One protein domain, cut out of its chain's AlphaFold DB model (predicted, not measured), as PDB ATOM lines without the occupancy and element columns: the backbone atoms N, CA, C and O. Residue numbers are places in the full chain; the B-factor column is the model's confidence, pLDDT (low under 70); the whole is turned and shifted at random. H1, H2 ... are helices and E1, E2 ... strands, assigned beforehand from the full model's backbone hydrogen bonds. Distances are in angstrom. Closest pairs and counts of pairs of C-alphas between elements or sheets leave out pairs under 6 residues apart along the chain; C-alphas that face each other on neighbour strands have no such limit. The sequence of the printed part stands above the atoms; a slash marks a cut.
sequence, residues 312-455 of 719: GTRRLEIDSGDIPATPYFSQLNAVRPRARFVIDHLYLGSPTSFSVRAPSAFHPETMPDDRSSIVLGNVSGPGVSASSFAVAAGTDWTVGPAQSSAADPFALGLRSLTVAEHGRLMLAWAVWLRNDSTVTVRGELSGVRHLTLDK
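Overview. This is residues 312 to 455 of the 719 residues of an uncharacterized protein of Cafeteria roenbergensis (UniProt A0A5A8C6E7). The chain is wound in stacked turns, a solenoid of parallel strands that alternate between two sheets standing face to face as a sandwich, E1 E3 E5 E7 E9 E12 and E2 E4 E6 E8 E11. E3 and E5 bend sharply, and past a corner after E9 the strands E10 and E13 make a short third sheet. The printed part has 144 residues, with thirteen named strands and one small helix in the order E1 to E5, H1, E6 to E13; within each sheet the strands are parallel. The class is mostly strand, though under half of the residues are in named elements. The whole is compact, with a radius of gyration of the C-alphas of 14.8 A and spans of 43, 38 and 33 A.

Arrangement. Start at the edge strand E1, residues 315 to 318, where N 316 and O 345 of E3, residues 340 to 348, are 2.9 A apart. Next come E5, residues 372 to 380 (N 343 and O 375, 2.9 A), E7, residues 395 to 399 (N 374 and O 396, 2.9 A), E9, residues 424 to 427 (N 397 and O 424, 2.9 A), and the edge strand E12, residues 444 to 446 (N 425 and O 444, 2.9 A). This sheet is twisted; E3 bends by 76 degrees at residue 344 and E5 by 63 degrees at residue 377. The other sheet runs from E2, residues 330 to 332, to E4, residues 353 to 356 (N 330 and O 353, 2.8 A), E6, residues 388 to 391 (N 354 and O 388, 2.8 A), E8, residues 416 to 419 (N 389 and O 416, 2.9 A), and E11, residues 438 to 441 (N 417 and O 438, 2.9 A). In this sandwich, two sheets face to face, the facing parts are 9.6 A centre to centre. E9 runs on at 96 degrees into E10, residues 430 to 434, the parallel neighbour of E13, residues 450 to 454 (N 433 and O 452, 3.0 A). H1, residues 382 to 386, only grazes the larger sheet; 0 of 1 O i to N i+4 pairs and 1 of 2 O i to N i+3 pairs are within hydrogen-bond range.

Along the chain. Find C-alpha 315 at (-12.057, -22.226, 20.406), where E1 begins. E3 spans 20.9 A, and E5 spans 23.3 A from C-alpha 372 at (-14.612, -5.194, 27.901). E13 ends at C-alpha 454, (-16.812, -9.078, -3.047).

Size, cuts and confidence. The C-alphas farthest apart, of Asp 322 and Thr 366, are 44.1 A apart. The printed part has no cut. The links E1 to E2, E4 to E5 and E7 to E8 are long. Mean pLDDT of the printed part is 75.1; 41 residues are under 70, among them 320 to 339 and 401 to 409.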
ATOM      1  N   GLY A 312      -8.470 -25.037  28.000       39.78
ATOM      2  CA  GLY A 312      -7.208 -25.480  27.386       39.78
ATOM      3  C   GLY A 312      -7.044 -25.144  25.896       39.78
ATOM      4  O   GLY A 312      -5.971 -25.352  25.339       39.78
ATOM      5  N   THR A 313      -8.087 -24.631  25.240       45.41
ATOM      6  CA  THR A 313      -8.063 -24.158  23.849       45.41
ATOM      7  C   THR A 313      -8.875 -22.871  23.710       45.41
ATOM      8  O   THR A 313      -9.863 -22.666  24.415       45.41
ATOM      9  N   ARG A 314      -8.482 -22.011  22.767       64.50
ATOM     10  CA  ARG A 314      -9.144 -20.732  22.459       64.50
ATOM     11  C   ARG A 314     -10.217 -20.871  21.364       64.50
ATOM     12  O   ARG A 314     -10.383 -19.978  20.535       64.50
ATOM     13  N   ARG A 315     -10.917 -22.012  21.313       68.62
ATOM     14  CA  ARG A 315     -12.057 -22.226  20.406       68.62
ATOM     15  C   ARG A 315     -13.360 -21.952  21.148       68.62
ATOM     16  O   ARG A 315     -13.570 -22.497  22.227       68.62
ATOM     17  N   LEU A 316     -14.230 -21.162  20.529       74.00
ATOM     18  CA  LEU A 316     -15.623 -20.990  20.921       74.00
ATOM     19  C   LEU A 316     -16.528 -21.654  19.876       74.00
ATOM     20  O   LEU A 316     -16.237 -21.633  18.680       74.00
ATOM     21  N   GLU A 317     -17.630 -22.232  20.332       75.00
ATOM     22  CA  GLU A 317     -18.657 -22.850  19.497       75.00
ATOM     23  C   GLU A 317     -20.017 -22.298  19.920       75.00
ATOM     24  O   GLU A 317     -20.295 -22.202  21.117       75.00
ATOM     25  N   ILE A 318     -20.843 -21.908  18.950       75.88
ATOM     26  CA  ILE A 318     -22.223 -21.483  19.171       75.88
ATOM     27  C   ILE A 318     -23.108 -22.204  18.159       75.88
ATOM     28  O   ILE A 318     -22.927 -22.081  16.948       75.88
ATOM     29  N   ASP A 319     -24.077 -22.949  18.674       71.19
ATOM     30  CA  ASP A 319     -25.117 -23.600  17.893       71.19
ATOM     31  C   ASP A 319     -26.445 -23.521  18.662       71.19
ATOM     32  O   ASP A 319     -26.472 -23.491  19.896       71.19
ATOM     33  N   SER A 320     -27.541 -23.451  17.915       64.69
ATOM     34  CA  SER A 320     -28.929 -23.450  18.391       64.69
ATOM     35  C   SER A 320     -29.701 -24.669  17.873       64.69
ATOM     36  O   SER A 320     -30.868 -24.838  18.221       64.69
ATOM     37  N   GLY A 321     -29.075 -25.511  17.042       61.91
ATOM     38  CA  GLY A 321     -29.737 -26.602  16.335       61.91
ATOM     39  C   GLY A 321     -30.803 -26.086  15.367       61.91
ATOM     40  O   GLY A 321     -30.663 -25.011  14.783       61.91
ATOM     41  N   ASP A 322     -31.902 -26.829  15.243       56.16
ATOM     42  CA  ASP A 322     -33.029 -26.508  14.351       56.16
ATOM     43  C   ASP A 322     -33.897 -25.313  14.823       56.16
ATOM     44  O   ASP A 322     -34.953 -25.039  14.248       56.16
ATOM     45  N   ILE A 323     -33.493 -24.599  15.881       51.78
ATOM     46  CA  ILE A 323     -34.229 -23.449  16.423       51.78
ATOM     47  C   ILE A 323     -34.009 -22.219  15.515       51.78
ATOM     48  O   ILE A 323     -32.861 -21.866  15.232       51.78
ATOM     49  N   PRO A 324     -35.076 -21.527  15.063       51.00
ATOM     50  CA  PRO A 324     -34.946 -20.365  14.188       51.00
ATOM     51  C   PRO A 324     -34.239 -19.187  14.876       51.00
ATOM     52  O   PRO A 324     -34.370 -18.970  16.081       51.00
ATOM     53  N   ALA A 325     -33.527 -18.391  14.075       52.12
ATOM     54  CA  ALA A 325     -32.749 -17.243  14.535       52.12
ATOM     55  C   ALA A 325     -33.603 -16.249  15.340       52.12
ATOM     56  O   ALA A 325     -34.553 -15.661  14.819       52.12
ATOM     57  N   THR A 326     -33.252 -16.040  16.610       53.94
ATOM     58  CA  THR A 326     -33.982 -15.109  17.484       53.94
ATOM     59  C   THR A 326     -33.506 -13.661  17.284       53.94
ATOM     60  O   THR A 326     -32.325 -13.448  16.990       53.94
ATOM     61  N   PRO A 327     -34.363 -12.647  17.511       52.66
ATOM     62  CA  PRO A 327     -33.953 -11.239  17.484       52.66
ATOM     63  C   PRO A 327     -33.074 -10.833  18.683       52.66
ATOM     64  O   PRO A 327     -32.581  -9.708  18.723       52.66
ATOM     65  N   TYR A 328     -32.882 -11.717  19.667       60.28
ATOM     66  CA  TYR A 328     -32.066 -11.465  20.851       60.28
ATOM     67  C   TYR A 328     -30.589 -11.781  20.591       60.28
ATOM     68  O   TYR A 328     -30.255 -12.724  19.872       60.28
ATOM     69  N   PHE A 329     -29.697 -11.010  21.216       61.44
ATOM     70  CA  PHE A 329     -28.257 -11.235  21.128       61.44
ATOM     71  C   PHE A 329     -27.794 -12.298  22.130       61.44
ATOM     72  O   PHE A 329     -27.954 -12.137  23.339       61.44
ATOM     73  N   SER A 330     -27.125 -13.335  21.632       68.69
ATOM     74  CA  SER A 330     -26.267 -14.211  22.429       68.69
ATOM     75  C   SER A 330     -25.075 -13.395  22.937       68.69
ATOM     76  O   SER A 330     -24.132 -13.133  22.189       68.69
ATOM     77  N   GLN A 331     -25.141 -12.954  24.197       67.00
ATOM     78  CA  GLN A 331     -24.097 -12.143  24.826       67.00
ATOM     79  C   GLN A 331     -23.065 -12.991  25.572       67.00
ATOM     80  O   GLN A 331     -23.410 -13.781  26.452       67.00
ATOM     81  N   LEU A 332     -21.783 -12.747  25.299       69.06
ATOM     82  CA  LEU A 332     -20.692 -13.202  26.156       69.06
ATOM     83  C   LEU A 332     -20.639 -12.319  27.417       69.06
ATOM     84  O   LEU A 332     -20.345 -11.124  27.338       69.06
ATOM     85  N   ASN A 333     -20.975 -12.894  28.575       62.66
ATOM     86  CA  ASN A 333     -21.110 -12.164  29.838       62.66
ATOM     87  C   ASN A 333     -19.775 -12.103  30.604       62.66
ATOM     88  O   ASN A 333     -19.206 -13.132  30.972       62.66
ATOM     89  N   ALA A 334     -19.288 -10.893  30.878       59.75
ATOM     90  CA  ALA A 334     -18.071 -10.669  31.650       59.75
ATOM     91  C   ALA A 334     -18.302 -10.923  33.150       59.75
ATOM     92  O   ALA A 334     -19.032 -10.191  33.812       59.75
ATOM     93  N   VAL A 335     -17.643 -11.949  33.703       52.78
ATOM     94  CA  VAL A 335     -17.699 -12.295  35.143       52.78
ATOM     95  C   VAL A 335     -16.886 -11.313  36.010       52.78
ATOM     96  O   VAL A 335     -17.001 -11.311  37.231       52.78
ATOM     97  N   ARG A 336     -16.053 -10.467  35.390       56.91
ATOM     98  CA  ARG A 336     -15.235  -9.434  36.045       56.91
ATOM     99  C   ARG A 336     -15.322  -8.124  35.250       56.91
ATOM    100  O   ARG A 336     -15.427  -8.198  34.023       56.91
ATOM    101  N   PRO A 337     -15.212  -6.946  35.894       56.84
ATOM    102  CA  PRO A 337     -14.928  -5.695  35.193       56.84
ATOM    103  C   PRO A 337     -13.665  -5.829  34.329       56.84
ATOM    104  O   PRO A 337     -12.747  -6.567  34.691       56.84
ATOM    105  N   ARG A 338     -13.624  -5.120  33.193       65.19
ATOM    106  CA  ARG A 338     -12.494  -5.115  32.240       65.19
ATOM    107  C   ARG A 338     -12.051  -6.508  31.757       65.19
ATOM    108  O   ARG A 338     -10.862  -6.776  31.598       65.19
ATOM    109  N   ALA A 339     -13.001  -7.417  31.524       68.38
ATOM    110  CA  ALA A 339     -12.691  -8.732  30.970       68.38
ATOM    111  C   ALA A 339     -12.086  -8.628  29.556       68.38
ATOM    112  O   ALA A 339     -12.609  -7.922  28.691       68.38
ATOM    113  N   ARG A 340     -11.007  -9.384  29.328       74.88
ATOM    114  CA  ARG A 340     -10.367  -9.593  28.026       74.88
ATOM    115  C   ARG A 340     -10.645 -11.016  27.555       74.88
ATOM    116  O   ARG A 340     -10.279 -11.976  28.231       74.88
ATOM    117  N   PHE A 341     -11.277 -11.155  26.397       73.94
ATOM    118  CA  PHE A 341     -11.568 -12.440  25.766       73.94
ATOM    119  C   PHE A 341     -10.640 -12.663  24.568       73.94
ATOM    120  O   PHE A 341     -10.429 -11.749  23.777       73.94
ATOM    121  N   VAL A 342     -10.107 -13.877  24.409       72.81
ATOM    122  CA  VAL A 342      -9.276 -14.261  23.254       72.81
ATOM    123  C   VAL A 342      -9.812 -15.565  22.674       72.81
ATOM    124  O   VAL A 342      -9.779 -16.606  23.332       72.81
ATOM    125  N   ILE A 343     -10.334 -15.488  21.452       76.75
ATOM    126  CA  ILE A 343     -10.984 -16.577  20.725       76.75
ATOM    127  C   ILE A 343     -10.271 -16.707  19.377       76.75
ATOM    128  O   ILE A 343     -10.563 -15.971  18.439       76.75
ATOM    129  N   ASP A 344      -9.332 -17.646  19.264       71.44
ATOM    130  CA  ASP A 344      -8.590 -17.904  18.021       71.44
ATOM    131  C   ASP A 344      -9.512 -18.464  16.918       71.44
ATOM    132  O   ASP A 344      -9.242 -18.287  15.727       71.44
ATOM    133  N   HIS A 345     -10.599 -19.146  17.304       76.12
ATOM    134  CA  HIS A 345     -11.572 -19.733  16.383       76.12
ATOM    135  C   HIS A 345     -13.002 -19.722  16.947       76.12
ATOM    136  O   HIS A 345     -13.264 -20.359  17.967       76.12
ATOM    137  N   LEU A 346     -13.944 -19.097  16.244       81.75
ATOM    138  CA  LEU A 346     -15.382 -19.136  16.527       81.75
ATOM    139  C   LEU A 346     -16.107 -19.995  15.482       81.75
ATOM    140  O   LEU A 346     -16.062 -19.694  14.290       81.75
ATOM    141  N   TYR A 347     -16.786 -21.052  15.925       80.38
ATOM    142  CA  TYR A 347     -17.666 -21.863  15.081       80.38
ATOM    143  C   TYR A 347     -19.134 -21.469  15.284       80.38
ATOM    144  O   TYR A 347     -19.601 -21.453  16.422       80.38
ATOM    145  N   LEU A 348     -19.858 -21.184  14.198       81.69
ATOM    146  CA  LEU A 348     -21.291 -20.873  14.194       81.69
ATOM    147  C   LEU A 348     -22.062 -21.972  13.445       81.69
ATOM    148  O   LEU A 348     -22.067 -22.013  12.209       81.69
ATOM    149  N   GLY A 349     -22.702 -22.868  14.200       72.38
ATOM    150  CA  GLY A 349     -23.565 -23.930  13.672       72.38
ATOM    151  C   GLY A 349     -24.887 -23.377  13.136       72.38
ATOM    152  O   GLY A 349     -25.246 -23.628  11.986       72.38
ATOM    153  N   SER A 350     -25.548 -22.523  13.917       73.94
ATOM    154  CA  SER A 350     -26.808 -21.860  13.571       73.94
ATOM    155  C   SER A 350     -26.618 -20.363  13.253       73.94
ATOM    156  O   SER A 350     -25.644 -19.742  13.697       73.94
ATOM    157  N   PRO A 351     -27.546 -19.731  12.505       78.00
ATOM    158  CA  PRO A 351     -27.580 -18.279  12.359       78.00
ATOM    159  C   PRO A 351     -27.786 -17.590  13.717       78.00
ATOM    160  O   PRO A 351     -28.828 -17.752  14.351       78.00
ATOM    161  N   THR A 352     -26.797 -16.812  14.153       74.62
ATOM    162  CA  THR A 352     -26.728 -16.243  15.506       74.62
ATOM    163  C   THR A 352     -26.534 -14.728  15.475       74.62
ATOM    164  O   THR A 352     -25.698 -14.218  14.730       74.62
ATOM    165  N   SER A 353     -27.244 -14.011  16.347       79.25
ATOM    166  CA  SER A 353     -26.949 -12.616  16.698       79.25
ATOM    167  C   SER A 353     -25.965 -12.604  17.875       79.25
ATOM    168  O   SER A 353     -26.344 -12.987  18.979       79.25
ATOM    169  N   PHE A 354     -24.703 -12.225  17.671       82.69
ATOM    170  CA  PHE A 354     -23.631 -12.329  18.679       82.69
ATOM    171  C   PHE A 354     -23.136 -10.959  19.162       82.69
ATOM    172  O   PHE A 354     -22.986 -10.019  18.379       82.69
ATOM    173  N   SER A 355     -22.869 -10.845  20.467       84.44
ATOM    174  CA  SER A 355     -22.318  -9.634  21.086       84.44
ATOM    175  C   SER A 355     -21.533  -9.953  22.372       84.44
ATOM    176  O   SER A 355     -21.566 -11.073  22.885       84.44
ATOM    177  N   VAL A 356     -20.841  -8.958  22.924       81.06
ATOM    178  CA  VAL A 356     -20.135  -9.017  24.214       81.06
ATOM    179  C   VAL A 356     -20.786  -8.003  25.147       81.06
ATOM    180  O   VAL A 356     -21.136  -6.905  24.719       81.06
ATOM    181  N   ARG A 357     -20.962  -8.352  26.424       80.06
ATOM    182  CA  ARG A 357     -21.557  -7.431  27.395       80.06
ATOM    183  C   ARG A 357     -20.544  -6.369  27.849       80.06
ATOM    184  O   ARG A 357     -19.431  -6.694  28.275       80.06
ATOM    185  N   ALA A 358     -20.962  -5.107  27.801       79.69
ATOM    186  CA  ALA A 358     -20.230  -3.983  28.378       79.69
ATOM    187  C   ALA A 358     -20.127  -4.097  29.917       79.69
ATOM    188  O   ALA A 358     -21.043  -4.646  30.543       79.69
ATOM    189  N   PRO A 359     -19.060  -3.577  30.551       81.19
ATOM    190  CA  PRO A 359     -18.981  -3.486  32.006       81.19
ATOM    191  C   PRO A 359     -20.109  -2.626  32.586       81.19
ATOM    192  O   PRO A 359     -20.476  -1.600  32.022       81.19
ATOM    193  N   SER A 360     -20.636  -3.008  33.752       80.81
ATOM    194  CA  SER A 360     -21.726  -2.279  34.422       80.81
ATOM    195  C   SER A 360     -21.334  -0.894  34.953       80.81
ATOM    196  O   SER A 360     -22.212  -0.147  35.372       80.81
ATOM    197  N   ALA A 361     -20.039  -0.571  34.960       81.62
ATOM    198  CA  ALA A 361     -19.494   0.732  35.334       81.62
ATOM    199  C   ALA A 361     -19.056   1.576  34.117       81.62
ATOM    200  O   ALA A 361     -18.573   2.690  34.297       81.62
ATOM    201  N   PHE A 362     -19.244   1.091  32.882       84.75
ATOM    202  CA  PHE A 362     -18.932   1.881  31.691       84.75
ATOM    203  C   PHE A 362     -19.813   3.137  31.618       84.75
ATOM    204  O   PHE A 362     -21.041   3.042  31.570       84.75
ATOM    205  N   HIS A 363     -19.183   4.310  31.536       85.19
ATOM    206  CA  HIS A 363     -19.865   5.574  31.266       85.19
ATOM    207  C   HIS A 363     -19.016   6.415  30.299       85.19
ATOM    208  O   HIS A 363     -17.851   6.677  30.608       85.19
ATOM    209  N   PRO A 364     -19.553   6.847  29.140       85.31
ATOM    210  CA  PRO A 364     -18.740   7.335  28.023       85.31
ATOM    211  C   PRO A 364     -17.953   8.618  28.316       85.31
ATOM    212  O   PRO A 364     -16.929   8.841  27.680       85.31
ATOM    213  N   GLU A 365     -18.405   9.437  29.270       86.88
ATOM    214  CA  GLU A 365     -17.768  10.717  29.623       86.88
ATOM    215  C   GLU A 365     -16.897  10.651  30.886       86.88
ATOM    216  O   GLU A 365     -15.928  11.394  31.005       86.88
ATOM    217  N   THR A 366     -17.237   9.784  31.847       88.25
ATOM    218  CA  THR A 366     -16.648   9.804  33.205       88.25
ATOM    219  C   THR A 366     -15.822   8.565  33.531       88.25
ATOM    220  O   THR A 366     -14.939   8.631  34.382       88.25
ATOM    221  N   MET A 367     -16.079   7.445  32.851       84.12
ATOM    222  CA  MET A 367     -15.310   6.202  32.944       84.12
ATOM    223  C   MET A 367     -15.108   5.608  31.532       84.12
ATOM    224  O   MET A 367     -15.516   4.471  31.270       84.12
ATOM    225  N   PRO A 368     -14.506   6.371  30.590       83.69
ATOM    226  CA  PRO A 368     -14.410   5.989  29.178       83.69
ATOM    227  C   PRO A 368     -13.563   4.735  28.935       83.69
ATOM    228  O   PRO A 368     -13.777   4.059  27.928       83.69
ATOM    229  N   ASP A 369     -12.635   4.418  29.842       82.56
ATOM    230  CA  ASP A 369     -11.703   3.285  29.749       82.56
ATOM    231  C   ASP A 369     -12.228   1.999  30.413       82.56
ATOM    232  O   ASP A 369     -11.573   0.955  30.363       82.56
ATOM    233  N   ASP A 370     -13.411   2.035  31.038       84.44
ATOM    234  CA  ASP A 370     -13.982   0.888  31.753       84.44
ATOM    235  C   ASP A 370     -14.684  -0.075  30.777       84.44
ATOM    236  O   ASP A 370     -15.908  -0.176  30.709       84.44
ATOM    237  N   ARG A 371     -13.873  -0.739  29.943       84.50
ATOM    238  CA  ARG A 371     -14.302  -1.468  28.736       84.50
ATOM    239  C   ARG A 371     -14.016  -2.966  28.797       84.50
ATOM    240  O   ARG A 371     -13.001  -3.393  29.343       84.50
ATOM    241  N   SER A 372     -14.886  -3.772  28.186       82.88
ATOM    242  CA  SER A 372     -14.612  -5.194  27.901       82.88
ATOM    243  C   SER A 372     -13.943  -5.316  26.533       82.88
ATOM    244  O   SER A 372     -14.409  -4.701  25.574       82.88
ATOM    245  N   SER A 373     -12.901  -6.140  26.405       82.56
ATOM    246  CA  SER A 373     -12.194  -6.347  25.132       82.56
ATOM    247  C   SER A 373     -12.340  -7.774  24.604       82.56
ATOM    248  O   SER A 373     -12.388  -8.737  25.371       82.56
ATOM    249  N   ILE A 374     -12.408  -7.923  23.281       82.31
ATOM    250  CA  ILE A 374     -12.470  -9.220  22.596       82.31
ATOM    251  C   ILE A 374     -11.502  -9.259  21.410       82.31
ATOM    252  O   ILE A 374     -11.521  -8.390  20.541       82.31
ATOM    253  N   VAL A 375     -10.676 -10.301  21.375       80.88
ATOM    254  CA  VAL A 375      -9.830 -10.686  20.243       80.88
ATOM    255  C   VAL A 375     -10.463 -11.900  19.579       80.88
ATOM    256  O   VAL A 375     -10.642 -12.934  20.225       80.88
ATOM    257  N   LEU A 376     -10.818 -11.768  18.303       82.88
ATOM    258  CA  LEU A 376     -11.514 -12.779  17.519       82.88
ATOM    259  C   LEU A 376     -10.716 -13.110  16.255       82.88
ATOM    260  O   LEU A 376     -10.600 -12.285  15.352       82.88
ATOM    261  N   GLY A 377     -10.186 -14.330  16.199       78.44
ATOM    262  CA  GLY A 377      -9.475 -14.885  15.055       78.44
ATOM    263  C   GLY A 377     -10.425 -15.364  13.954       78.44
ATOM    264  O   GLY A 377     -11.229 -14.602  13.426       78.44
ATOM    265  N   ASN A 378     -10.314 -16.634  13.568       80.12
ATOM    266  CA  ASN A 378     -11.088 -17.185  12.456       80.12
ATOM    267  C   ASN A 378     -12.565 -17.414  12.831       80.12
ATOM    268  O   ASN A 378     -12.862 -17.870  13.933       80.12
ATOM    269  N   VAL A 379     -13.488 -17.170  11.895       81.88
ATOM    270  CA  VAL A 379     -14.931 -17.401  12.067       81.88
ATOM    271  C   VAL A 379     -15.407 -18.375  10.988       81.88
ATOM    272  O   VAL A 379     -15.269 -18.098   9.800       81.88
ATOM    273  N   SER A 380     -15.956 -19.529  11.377       81.44
ATOM    274  CA  SER A 380     -16.361 -20.586  10.436       81.44
ATOM    275  C   SER A 380     -17.659 -21.296  10.844       81.44
ATOM    276  O   SER A 380     -18.195 -21.058  11.921       81.44
ATOM    277  N   GLY A 381     -18.187 -22.154   9.967       81.50
ATOM    278  CA  GLY A 381     -19.450 -22.879  10.170       81.50
ATOM    279  C   GLY A 381     -20.574 -22.423   9.226       81.50
ATOM    280  O   GLY A 381     -20.462 -21.375   8.588       81.50
ATOM    281  N   PRO A 382     -21.647 -23.220   9.075       76.75
ATOM    282  CA  PRO A 382     -22.717 -22.925   8.120       76.75
ATOM    283  C   PRO A 382     -23.562 -21.702   8.520       76.75
ATOM    284  O   PRO A 382     -24.010 -20.955   7.646       76.75
ATOM    285  N   GLY A 383     -23.720 -21.438   9.823       78.12
ATOM    286  CA  GLY A 383     -24.500 -20.314  10.344       78.12
ATOM    287  C   GLY A 383     -23.909 -18.931  10.047       78.12
ATOM    288  O   GLY A 383     -24.652 -17.946  10.015       78.12
ATOM    289  N   VAL A 384     -22.594 -18.834   9.796       83.12
ATOM    290  CA  VAL A 384     -21.860 -17.558   9.623       83.12
ATOM    291  C   VAL A 384     -22.524 -16.651   8.586       83.12
ATOM    292  O   VAL A 384     -22.767 -15.479   8.862       83.12
ATOM    293  N   SER A 385     -22.911 -17.226   7.442       81.75
ATOM    294  CA  SER A 385     -23.512 -16.517   6.298       81.75
ATOM    295  C   SER A 385     -24.821 -15.776   6.599       81.75
ATOM    296  O   SER A 385     -25.211 -14.885   5.845       81.75
ATOM    297  N   ALA A 386     -25.499 -16.131   7.692       80.44
ATOM    298  CA  ALA A 386     -26.762 -15.543   8.116       80.44
ATOM    299  C   ALA A 386     -26.675 -14.837   9.484       80.44
ATOM    300  O   ALA A 386     -27.673 -14.245   9.901       80.44
ATOM    301  N   SER A 387     -25.512 -14.888  10.144       84.00
ATOM    302  CA  SER A 387     -25.257 -14.365  11.493       84.00
ATOM    303  C   SER A 387     -24.916 -12.871  11.498       84.00
ATOM    304  O   SER A 387     -24.391 -12.337  10.517       84.00
ATOM    305  N   SER A 388     -25.188 -12.202  12.617       87.19
ATOM    306  CA  SER A 388     -24.978 -10.766  12.822       87.19
ATOM    307  C   SER A 388     -24.107 -10.510  14.052       87.19
ATOM    308  O   SER A 388     -24.326 -11.104  15.107       87.19
ATOM    309  N   PHE A 389     -23.114  -9.627  13.943       89.69
ATOM    310  CA  PHE A 389     -22.295  -9.193  15.082       89.69
ATOM    311  C   PHE A 389     -22.648  -7.757  15.470       89.69
ATOM    312  O   PHE A 389     -22.765  -6.894  14.598       89.69
ATOM    313  N   ALA A 390     -22.777  -7.507  16.774       88.50
ATOM    314  CA  ALA A 390     -23.022  -6.183  17.335       88.50
ATOM    315  C   ALA A 390     -21.940  -5.803  18.355       88.50
ATOM    316  O   ALA A 390     -21.870  -6.364  19.453       88.50
ATOM    317  N   VAL A 391     -21.126  -4.811  17.998       90.44
ATOM    318  CA  VAL A 391     -20.154  -4.154  18.876       90.44
ATOM    319  C   VAL A 391     -20.899  -3.127  19.724       90.44
ATOM    320  O   VAL A 391     -21.356  -2.099  19.221       90.44
ATOM    321  N   ALA A 392     -21.068  -3.433  21.009       87.56
ATOM    322  CA  ALA A 392     -21.795  -2.597  21.957       87.56
ATOM    323  C   ALA A 392     -20.946  -1.417  22.463       87.56
ATOM    324  O   ALA A 392     -19.712  -1.480  22.477       87.56
ATOM    325  N   ALA A 393     -21.617  -0.362  22.935       88.25
ATOM    326  CA  ALA A 393     -20.990   0.735  23.673       88.25
ATOM    327  C   ALA A 393     -20.159   0.183  24.844       88.25
ATOM    328  O   ALA A 393     -20.620  -0.712  25.548       88.25
ATOM    329  N   GLY A 394     -18.934   0.675  25.043       86.31
ATOM    330  CA  GLY A 394     -18.052   0.159  26.099       86.31
ATOM    331  C   GLY A 394     -17.465  -1.235  25.832       86.31
ATOM    332  O   GLY A 394     -16.954  -1.875  26.754       86.31
ATOM    333  N   THR A 395     -17.524  -1.717  24.584       87.12
ATOM    334  CA  THR A 395     -16.780  -2.906  24.144       87.12
ATOM    335  C   THR A 395     -15.823  -2.588  23.000       87.12
ATOM    336  O   THR A 395     -16.179  -1.862  22.068       87.12
ATOM    337  N   ASP A 396     -14.627  -3.170  23.086       87.75
ATOM    338  CA  ASP A 396     -13.529  -2.979  22.139       87.75
ATOM    339  C   ASP A 396     -13.216  -4.311  21.452       87.75
ATOM    340  O   ASP A 396     -12.759  -5.273  22.076       87.75
ATOM    341  N   TRP A 397     -13.505  -4.388  20.156       90.06
ATOM    342  CA  TRP A 397     -13.376  -5.604  19.360       90.06
ATOM    343  C   TRP A 397     -12.160  -5.523  18.447       90.06
ATOM    344  O   TRP A 397     -11.940  -4.520  17.776       90.06
ATOM    345  N   THR A 398     -11.408  -6.616  18.368       86.56
ATOM    346  CA  THR A 398     -10.329  -6.832  17.400       86.56
ATOM    347  C   THR A 398     -10.660  -8.089  16.607       86.56
ATOM    348  O   THR A 398     -10.790  -9.163  17.193       86.56
ATOM    349  N   VAL A 399     -10.868  -7.961  15.293       84.75
ATOM    350  CA  VAL A 399     -11.324  -9.069  14.434       84.75
ATOM    351  C   VAL A 399     -10.337  -9.308  13.291       84.75
ATOM    352  O   VAL A 399     -10.148  -8.463  12.412       84.75
ATOM    353  N   GLY A 400      -9.712 -10.481  13.323       73.44
ATOM    354  CA  GLY A 400      -8.632 -10.911  12.444       73.44
ATOM    355  C   GLY A 400      -7.630 -11.803  13.191       73.44
ATOM    356  O   GLY A 400      -7.580 -11.792  14.422       73.44
ATOM    357  N   PRO A 401      -6.810 -12.599  12.483       62.88
ATOM    358  CA  PRO A 401      -5.799 -13.429  13.126       62.88
ATOM    359  C   PRO A 401      -4.720 -12.554  13.779       62.88
ATOM    360  O   PRO A 401      -4.196 -11.634  13.155       62.88
ATOM    361  N   ALA A 402      -4.314 -12.908  15.002       49.91
ATOM    362  CA  ALA A 402      -3.249 -12.218  15.748       49.91
ATOM    363  C   ALA A 402      -1.871 -12.234  15.043       49.91
ATOM    364  O   ALA A 402      -0.953 -11.530  15.454       49.91
ATOM    365  N   GLN A 403      -1.733 -13.037  13.984       47.66
ATOM    366  CA  GLN A 403      -0.596 -13.080  13.069       47.66
ATOM    367  C   GLN A 403      -1.104 -13.088  11.616       47.66
ATOM    368  O   GLN A 403      -0.910 -14.055  10.882       47.66
ATOM    369  N   SER A 404      -1.803 -12.031  11.186       45.41
ATOM    370  CA  SER A 404      -2.076 -11.836   9.756       45.41
ATOM    371  C   SER A 404      -0.756 -11.642   9.009       45.41
ATOM    372  O   SER A 404      -0.061 -10.648   9.239       45.41
ATOM    373  N   SER A 405      -0.431 -12.547   8.085       48.62
ATOM    374  CA  SER A 405       0.576 -12.258   7.064       48.62
ATOM    375  C   SER A 405       0.126 -11.034   6.247       48.62
ATOM    376  O   SER A 405      -1.066 -10.726   6.156       48.62
ATOM    377  N   ALA A 406       1.067 -10.336   5.611       52.16
ATOM    378  CA  ALA A 406       0.733  -9.274   4.657       52.16
ATOM    379  C   ALA A 406       0.251  -9.817   3.290       52.16
ATOM    380  O   ALA A 406       0.150  -9.050   2.335       52.16
ATOM    381  N   ALA A 407      -0.005 -11.128   3.176       50.81
ATOM    382  CA  ALA A 407      -0.370 -11.800   1.930       50.81
ATOM    383  C   ALA A 407      -1.855 -12.198   1.870       50.81
ATOM    384  O   ALA A 407      -2.475 -12.044   0.819       50.81
ATOM    385  N   ASP A 408      -2.433 -12.669   2.979       57.16
ATOM    386  CA  ASP A 408      -3.782 -13.248   2.995       57.16
ATOM    387  C   ASP A 408      -4.823 -12.276   3.594       57.16
ATOM    388  O   ASP A 408      -4.724 -11.925   4.777       57.16
ATOM    389  N   PRO A 409      -5.846 -11.838   2.830       64.19
ATOM    390  CA  PRO A 409      -6.930 -11.015   3.358       64.19
ATOM    391  C   PRO A 409      -7.888 -11.838   4.231       64.19
ATOM    392  O   PRO A 409      -8.190 -12.998   3.946       64.19
ATOM    393  N   PHE A 410      -8.420 -11.226   5.287       73.25
ATOM    394  CA  PHE A 410      -9.305 -11.907   6.229       73.25
ATOM    395  C   PHE A 410     -10.765 -11.906   5.745       73.25
ATOM    396  O   PHE A 410     -11.396 -10.854   5.648       73.25
ATOM    397  N   ALA A 411     -11.327 -13.080   5.451       72.06
ATOM    398  CA  ALA A 411     -12.714 -13.212   5.004       72.06
ATOM    399  C   ALA A 411     -13.699 -13.261   6.189       72.06
ATOM    400  O   ALA A 411     -13.687 -14.206   6.974       72.06
ATOM    401  N   LEU A 412     -14.597 -12.273   6.284       79.00
ATOM    402  CA  LEU A 412     -15.599 -12.146   7.346       79.00
ATOM    403  C   LEU A 412     -17.019 -12.250   6.759       79.00
ATOM    404  O   LEU A 412     -17.694 -11.258   6.503       79.00
ATOM    405  N   GLY A 413     -17.479 -13.480   6.523       76.62
ATOM    406  CA  GLY A 413     -18.700 -13.779   5.757       76.62
ATOM    407  C   GLY A 413     -20.049 -13.539   6.456       76.62
ATOM    408  O   GLY A 413     -20.962 -14.328   6.231       76.62
ATOM    409  N   LEU A 414     -20.180 -12.519   7.309       84.50
ATOM    410  CA  LEU A 414     -21.390 -12.228   8.103       84.50
ATOM    411  C   LEU A 414     -22.535 -11.611   7.279       84.50
ATOM    412  O   LEU A 414     -22.295 -10.969   6.258       84.50
ATOM    413  N   ARG A 415     -23.775 -11.703   7.779       85.31
ATOM    414  CA  ARG A 415     -24.932 -10.939   7.262       85.31
ATOM    415  C   ARG A 415     -24.849  -9.460   7.637       85.31
ATOM    416  O   ARG A 415     -25.180  -8.595   6.829       85.31
ATOM    417  N   SER A 416     -24.459  -9.153   8.871       86.00
ATOM    418  CA  SER A 416     -24.330  -7.764   9.311       86.00
ATOM    419  C   SER A 416     -23.289  -7.581  10.406       86.00
ATOM    420  O   SER A 416     -23.067  -8.468  11.233       86.00
ATOM    421  N   LEU A 417     -22.691  -6.395  10.431       88.81
ATOM    422  CA  LEU A 417     -21.676  -5.979  11.387       88.81
ATOM    423  C   LEU A 417     -22.006  -4.556  11.843       88.81
ATOM    424  O   LEU A 417     -21.859  -3.600  11.082       88.81
ATOM    425  N   THR A 418     -22.510  -4.420  13.068       89.31
ATOM    426  CA  THR A 418     -22.954  -3.134  13.616       89.31
ATOM    427  C   THR A 418     -22.019  -2.658  14.722       89.31
ATOM    428  O   THR A 418     -21.609  -3.437  15.582       89.31
ATOM    429  N   VAL A 419     -21.680  -1.368  14.710       91.88
ATOM    430  CA  VAL A 419     -20.880  -0.705  15.748       91.88
ATOM    431  C   VAL A 419     -21.706   0.414  16.359       91.88
ATOM    432  O   VAL A 419     -21.971   1.424  15.705       91.88
ATOM    433  N   ALA A 420     -22.140   0.214  17.603       89.56
ATOM    434  CA  ALA A 420     -22.901   1.198  18.362       89.56
ATOM    435  C   ALA A 420     -22.045   2.422  18.728       89.56
ATOM    436  O   ALA A 420     -20.815   2.368  18.723       89.56
ATOM    437  N   GLU A 421     -22.709   3.520  19.087       89.56
ATOM    438  CA  GLU A 421     -22.068   4.724  19.627       89.56
ATOM    439  C   GLU A 421     -21.184   4.358  20.836       89.56
ATOM    440  O   GLU A 421     -21.542   3.513  21.657       89.56
ATOM    441  N   HIS A 422     -19.981   4.934  20.909       90.69
ATOM    442  CA  HIS A 422     -18.923   4.599  21.880       90.69
ATOM    443  C   HIS A 422     -18.412   3.137  21.887       90.69
ATOM    444  O   HIS A 422     -17.570   2.800  22.729       90.69
ATOM    445  N   GLY A 423     -18.865   2.264  20.980       88.25
ATOM    446  CA  GLY A 423     -18.226   0.974  20.693       88.25
ATOM    447  C   GLY A 423     -17.005   1.152  19.784       88.25
ATOM    448  O   GLY A 423     -16.973   2.086  18.979       88.25
ATOM    449  N   ARG A 424     -16.001   0.275  19.904       91.31
ATOM    450  CA  ARG A 424     -14.798   0.298  19.051       91.31
ATOM    451  C   ARG A 424     -14.616  -1.022  18.322       91.31
ATOM    452  O   ARG A 424     -14.674  -2.086  18.936       91.31
ATOM    453  N   LEU A 425     -14.336  -0.950  17.026       89.94
ATOM    454  CA  LEU A 425     -14.016  -2.099  16.191       89.94
ATOM    455  C   LEU A 425     -12.712  -1.857  15.430       89.94
ATOM    456  O   LEU A 425     -12.642  -1.011  14.545       89.94
ATOM    457  N   MET A 426     -11.693  -2.650  15.731       87.31
ATOM    458  CA  MET A 426     -10.484  -2.771  14.931       87.31
ATOM    459  C   MET A 426     -10.589  -4.026  14.061       87.31
ATOM    460  O   MET A 426     -10.760  -5.141  14.561       87.31
ATOM    461  N   LEU A 427     -10.479  -3.852  12.751       85.19
ATOM    462  CA  LEU A 427     -10.429  -4.943  11.780       85.19
ATOM    463  C   LEU A 427      -8.990  -5.189  11.302       85.19
ATOM    464  O   LEU A 427      -8.120  -4.324  11.426       85.19
ATOM    465  N   ALA A 428      -8.746  -6.365  10.720       79.19
ATOM    466  CA  ALA A 428      -7.501  -6.667  10.017       79.19
ATOM    467  C   ALA A 428      -7.206  -5.669   8.874       79.19
ATOM    468  O   ALA A 428      -8.104  -5.029   8.323       79.19
ATOM    469  N   TRP A 429      -5.931  -5.584   8.476       75.75
ATOM    470  CA  TRP A 429      -5.445  -4.629   7.468       75.75
ATOM    471  C   TRP A 429      -6.167  -4.743   6.110       75.75
ATOM    472  O   TRP A 429      -6.373  -3.732   5.434       75.75
ATOM    473  N   ALA A 430      -6.583  -5.958   5.742       70.06
ATOM    474  CA  ALA A 430      -7.498  -6.233   4.644       70.06
ATOM    475  C   ALA A 430      -8.601  -7.189   5.113       70.06
ATOM    476  O   ALA A 430      -8.308  -8.279   5.613       70.06
ATOM    477  N   VAL A 431      -9.861  -6.790   4.917       74.75
ATOM    478  CA  VAL A 431     -11.042  -7.619   5.202       74.75
ATOM    479  C   VAL A 431     -11.912  -7.739   3.958       74.75
ATOM    480  O   VAL A 431     -12.162  -6.751   3.260       74.75
ATOM    481  N   TRP A 432     -12.366  -8.960   3.684       72.62
ATOM    482  CA  TRP A 432     -13.313  -9.277   2.618       72.62
ATOM    483  C   TRP A 432     -14.688  -9.574   3.211       72.62
ATOM    484  O   TRP A 432     -14.824 -10.402   4.116       72.62
ATOM    485  N   LEU A 433     -15.704  -8.908   2.673       77.44
ATOM    486  CA  LEU A 433     -17.114  -9.039   3.040       77.44
ATOM    487  C   LEU A 433     -17.914  -9.544   1.828       77.44
ATOM    488  O   LEU A 433     -17.507  -9.321   0.687       77.44
ATOM    489  N   ARG A 434     -19.053 -10.214   2.050       71.69
ATOM    490  CA  ARG A 434     -19.951 -10.643   0.958       71.69
ATOM    491  C   ARG A 434     -20.851  -9.482   0.517       71.69
ATOM    492  O   ARG A 434     -21.132  -8.598   1.316       71.69
ATOM    493  N   ASN A 435     -21.401  -9.553  -0.699       57.25
ATOM    494  CA  ASN A 435     -22.500  -8.685  -1.174       57.25
ATOM    495  C   ASN A 435     -23.576  -8.382  -0.115       57.25
ATOM    496  O   ASN A 435     -23.991  -7.238   0.035       57.25
ATOM    497  N   ASP A 436     -24.028  -9.411   0.608       65.81
ATOM    498  CA  ASP A 436     -25.145  -9.310   1.555       65.81
ATOM    499  C   ASP A 436     -24.722  -8.745   2.935       65.81
ATOM    500  O   ASP A 436     -25.559  -8.605   3.827       65.81
ATOM    501  N   SER A 437     -23.425  -8.471   3.139       78.31
ATOM    502  CA  SER A 437     -22.838  -8.038   4.412       78.31
ATOM    503  C   SER A 437     -23.080  -6.547   4.670       78.31
ATOM    504  O   SER A 437     -22.331  -5.683   4.217       78.31
ATOM    505  N   THR A 438     -24.099  -6.231   5.467       80.94
ATOM    506  CA  THR A 438     -24.401  -4.846   5.869       80.94
ATOM    507  C   THR A 438     -23.497  -4.376   7.015       80.94
ATOM    508  O   THR A 438     -23.542  -4.915   8.121       80.94
ATOM    509  N   VAL A 439     -22.672  -3.353   6.770       84.75
ATOM    510  CA  VAL A 439     -21.826  -2.725   7.801       84.75
ATOM    511  C   VAL A 439     -22.428  -1.384   8.207       84.75
ATOM    512  O   VAL A 439     -22.614  -0.511   7.364       84.75
ATOM    513  N   THR A 440     -22.690  -1.202   9.503       85.50
ATOM    514  CA  THR A 440     -23.257   0.040  10.050       85.50
ATOM    515  C   THR A 440     -22.399   0.523  11.208       85.50
ATOM    516  O   THR A 440     -22.360  -0.118  12.256       85.50
ATOM    517  N   VAL A 441     -21.737   1.669  11.045       88.56
ATOM    518  CA  VAL A 441     -20.846   2.245  12.062       88.56
ATOM    519  C   VAL A 441     -21.438   3.543  12.601       88.56
ATOM    520  O   VAL A 441     -21.704   4.466  11.837       88.56
ATOM    521  N   ARG A 442     -21.627   3.606  13.921       88.19
ATOM    522  CA  ARG A 442     -21.874   4.846  14.678       88.19
ATOM    523  C   ARG A 442     -20.801   5.128  15.738       88.19
ATOM    524  O   ARG A 442     -20.684   6.256  16.199       88.19
ATOM    525  N   GLY A 443     -20.062   4.098  16.148       88.69
ATOM    526  CA  GLY A 443     -18.864   4.215  16.978       88.69
ATOM    527  C   GLY A 443     -17.591   4.363  16.143       88.69
ATOM    528  O   GLY A 443     -17.591   4.975  15.078       88.69
ATOM    529  N   GLU A 444     -16.500   3.778  16.626       87.62
ATOM    530  CA  GLU A 444     -15.171   3.866  16.016       87.62
ATOM    531  C   GLU A 444     -14.858   2.606  15.186       87.62
ATOM    532  O   GLU A 444     -15.008   1.487  15.682       87.62
ATOM    533  N   LEU A 445     -14.396   2.775  13.939       86.88
ATOM    534  CA  LEU A 445     -13.880   1.697  13.082       86.88
ATOM    535  C   LEU A 445     -12.430   2.007  12.679       86.88
ATOM    536  O   LEU A 445     -12.161   3.068  12.120       86.88
ATOM    537  N   SER A 446     -11.506   1.079  12.929       85.69
ATOM    538  CA  SER A 446     -10.067   1.264  12.692       85.69
ATOM    539  C   SER A 446      -9.371  -0.003  12.157       85.69
ATOM    540  O   SER A 446      -9.994  -1.045  11.943       85.69
ATOM    541  N   GLY A 447      -8.066   0.094  11.875       79.31
ATOM    542  CA  GLY A 447      -7.209  -1.014  11.420       79.31
ATOM    543  C   GLY A 447      -7.245  -1.320   9.914       79.31
ATOM    544  O   GLY A 447      -6.222  -1.709   9.348       79.31
ATOM    545  N   VAL A 448      -8.373  -1.076   9.239       74.19
ATOM    546  CA  VAL A 448      -8.535  -1.341   7.798       74.19
ATOM    547  C   VAL A 448      -7.663  -0.419   6.937       74.19
ATOM    548  O   VAL A 448      -7.728   0.802   7.062       74.19
ATOM    549  N   ARG A 449      -6.914  -0.999   5.990       72.06
ATOM    550  CA  ARG A 449      -6.309  -0.287   4.846       72.06
ATOM    551  C   ARG A 449      -7.062  -0.546   3.542       72.06
ATOM    552  O   ARG A 449      -7.203   0.368   2.736       72.06
ATOM    553  N   HIS A 450      -7.570  -1.764   3.352       61.25
ATOM    554  CA  HIS A 450      -8.409  -2.132   2.211       61.25
ATOM    555  C   HIS A 450      -9.672  -2.866   2.675       61.25
ATOM    556  O   HIS A 450      -9.590  -3.907   3.326       61.25
ATOM    557  N   LEU A 451     -10.838  -2.330   2.309       67.88
ATOM    558  CA  LEU A 451     -12.132  -2.984   2.487       67.88
ATOM    559  C   LEU A 451     -12.647  -3.427   1.119       67.88
ATOM    560  O   LEU A 451     -12.915  -2.580   0.268       67.88
ATOM    561  N   THR A 452     -12.805  -4.735   0.916       62.53
ATOM    562  CA  THR A 452     -13.356  -5.278  -0.332       62.53
ATOM    563  C   THR A 452     -14.728  -5.888  -0.068       62.53
ATOM    564  O   THR A 452     -14.856  -6.856   0.681       62.53
ATOM    565  N   LEU A 453     -15.749  -5.325  -0.712       64.50
ATOM    566  CA  LEU A 453     -17.066  -5.939  -0.861       64.50
ATOM    567  C   LEU A 453     -17.009  -6.824  -2.110       64.50
ATOM    568  O   LEU A 453     -16.995  -6.307  -3.228       64.50
ATOM    569  N   ASP A 454     -16.898  -8.139  -1.927       60.94
ATOM    570  CA  ASP A 454     -16.812  -9.078  -3.047       60.94
ATOM    571  C   ASP A 454     -18.201  -9.487  -3.556       60.94
ATOM    572  O   ASP A 454     -19.118  -9.795  -2.782       60.94
ATOM    573  N   LYS A 455     -18.329  -9.554  -4.888       54.78
ATOM    574  CA  LYS A 455     -19.563  -9.962  -5.563       54.78
ATOM    575  C   LYS A 455     -19.825 -11.468  -5.522       54.78
ATOM    576  O   LYS A 455     -20.928 -11.894  -5.868       54.78
TER     577      LYS A 455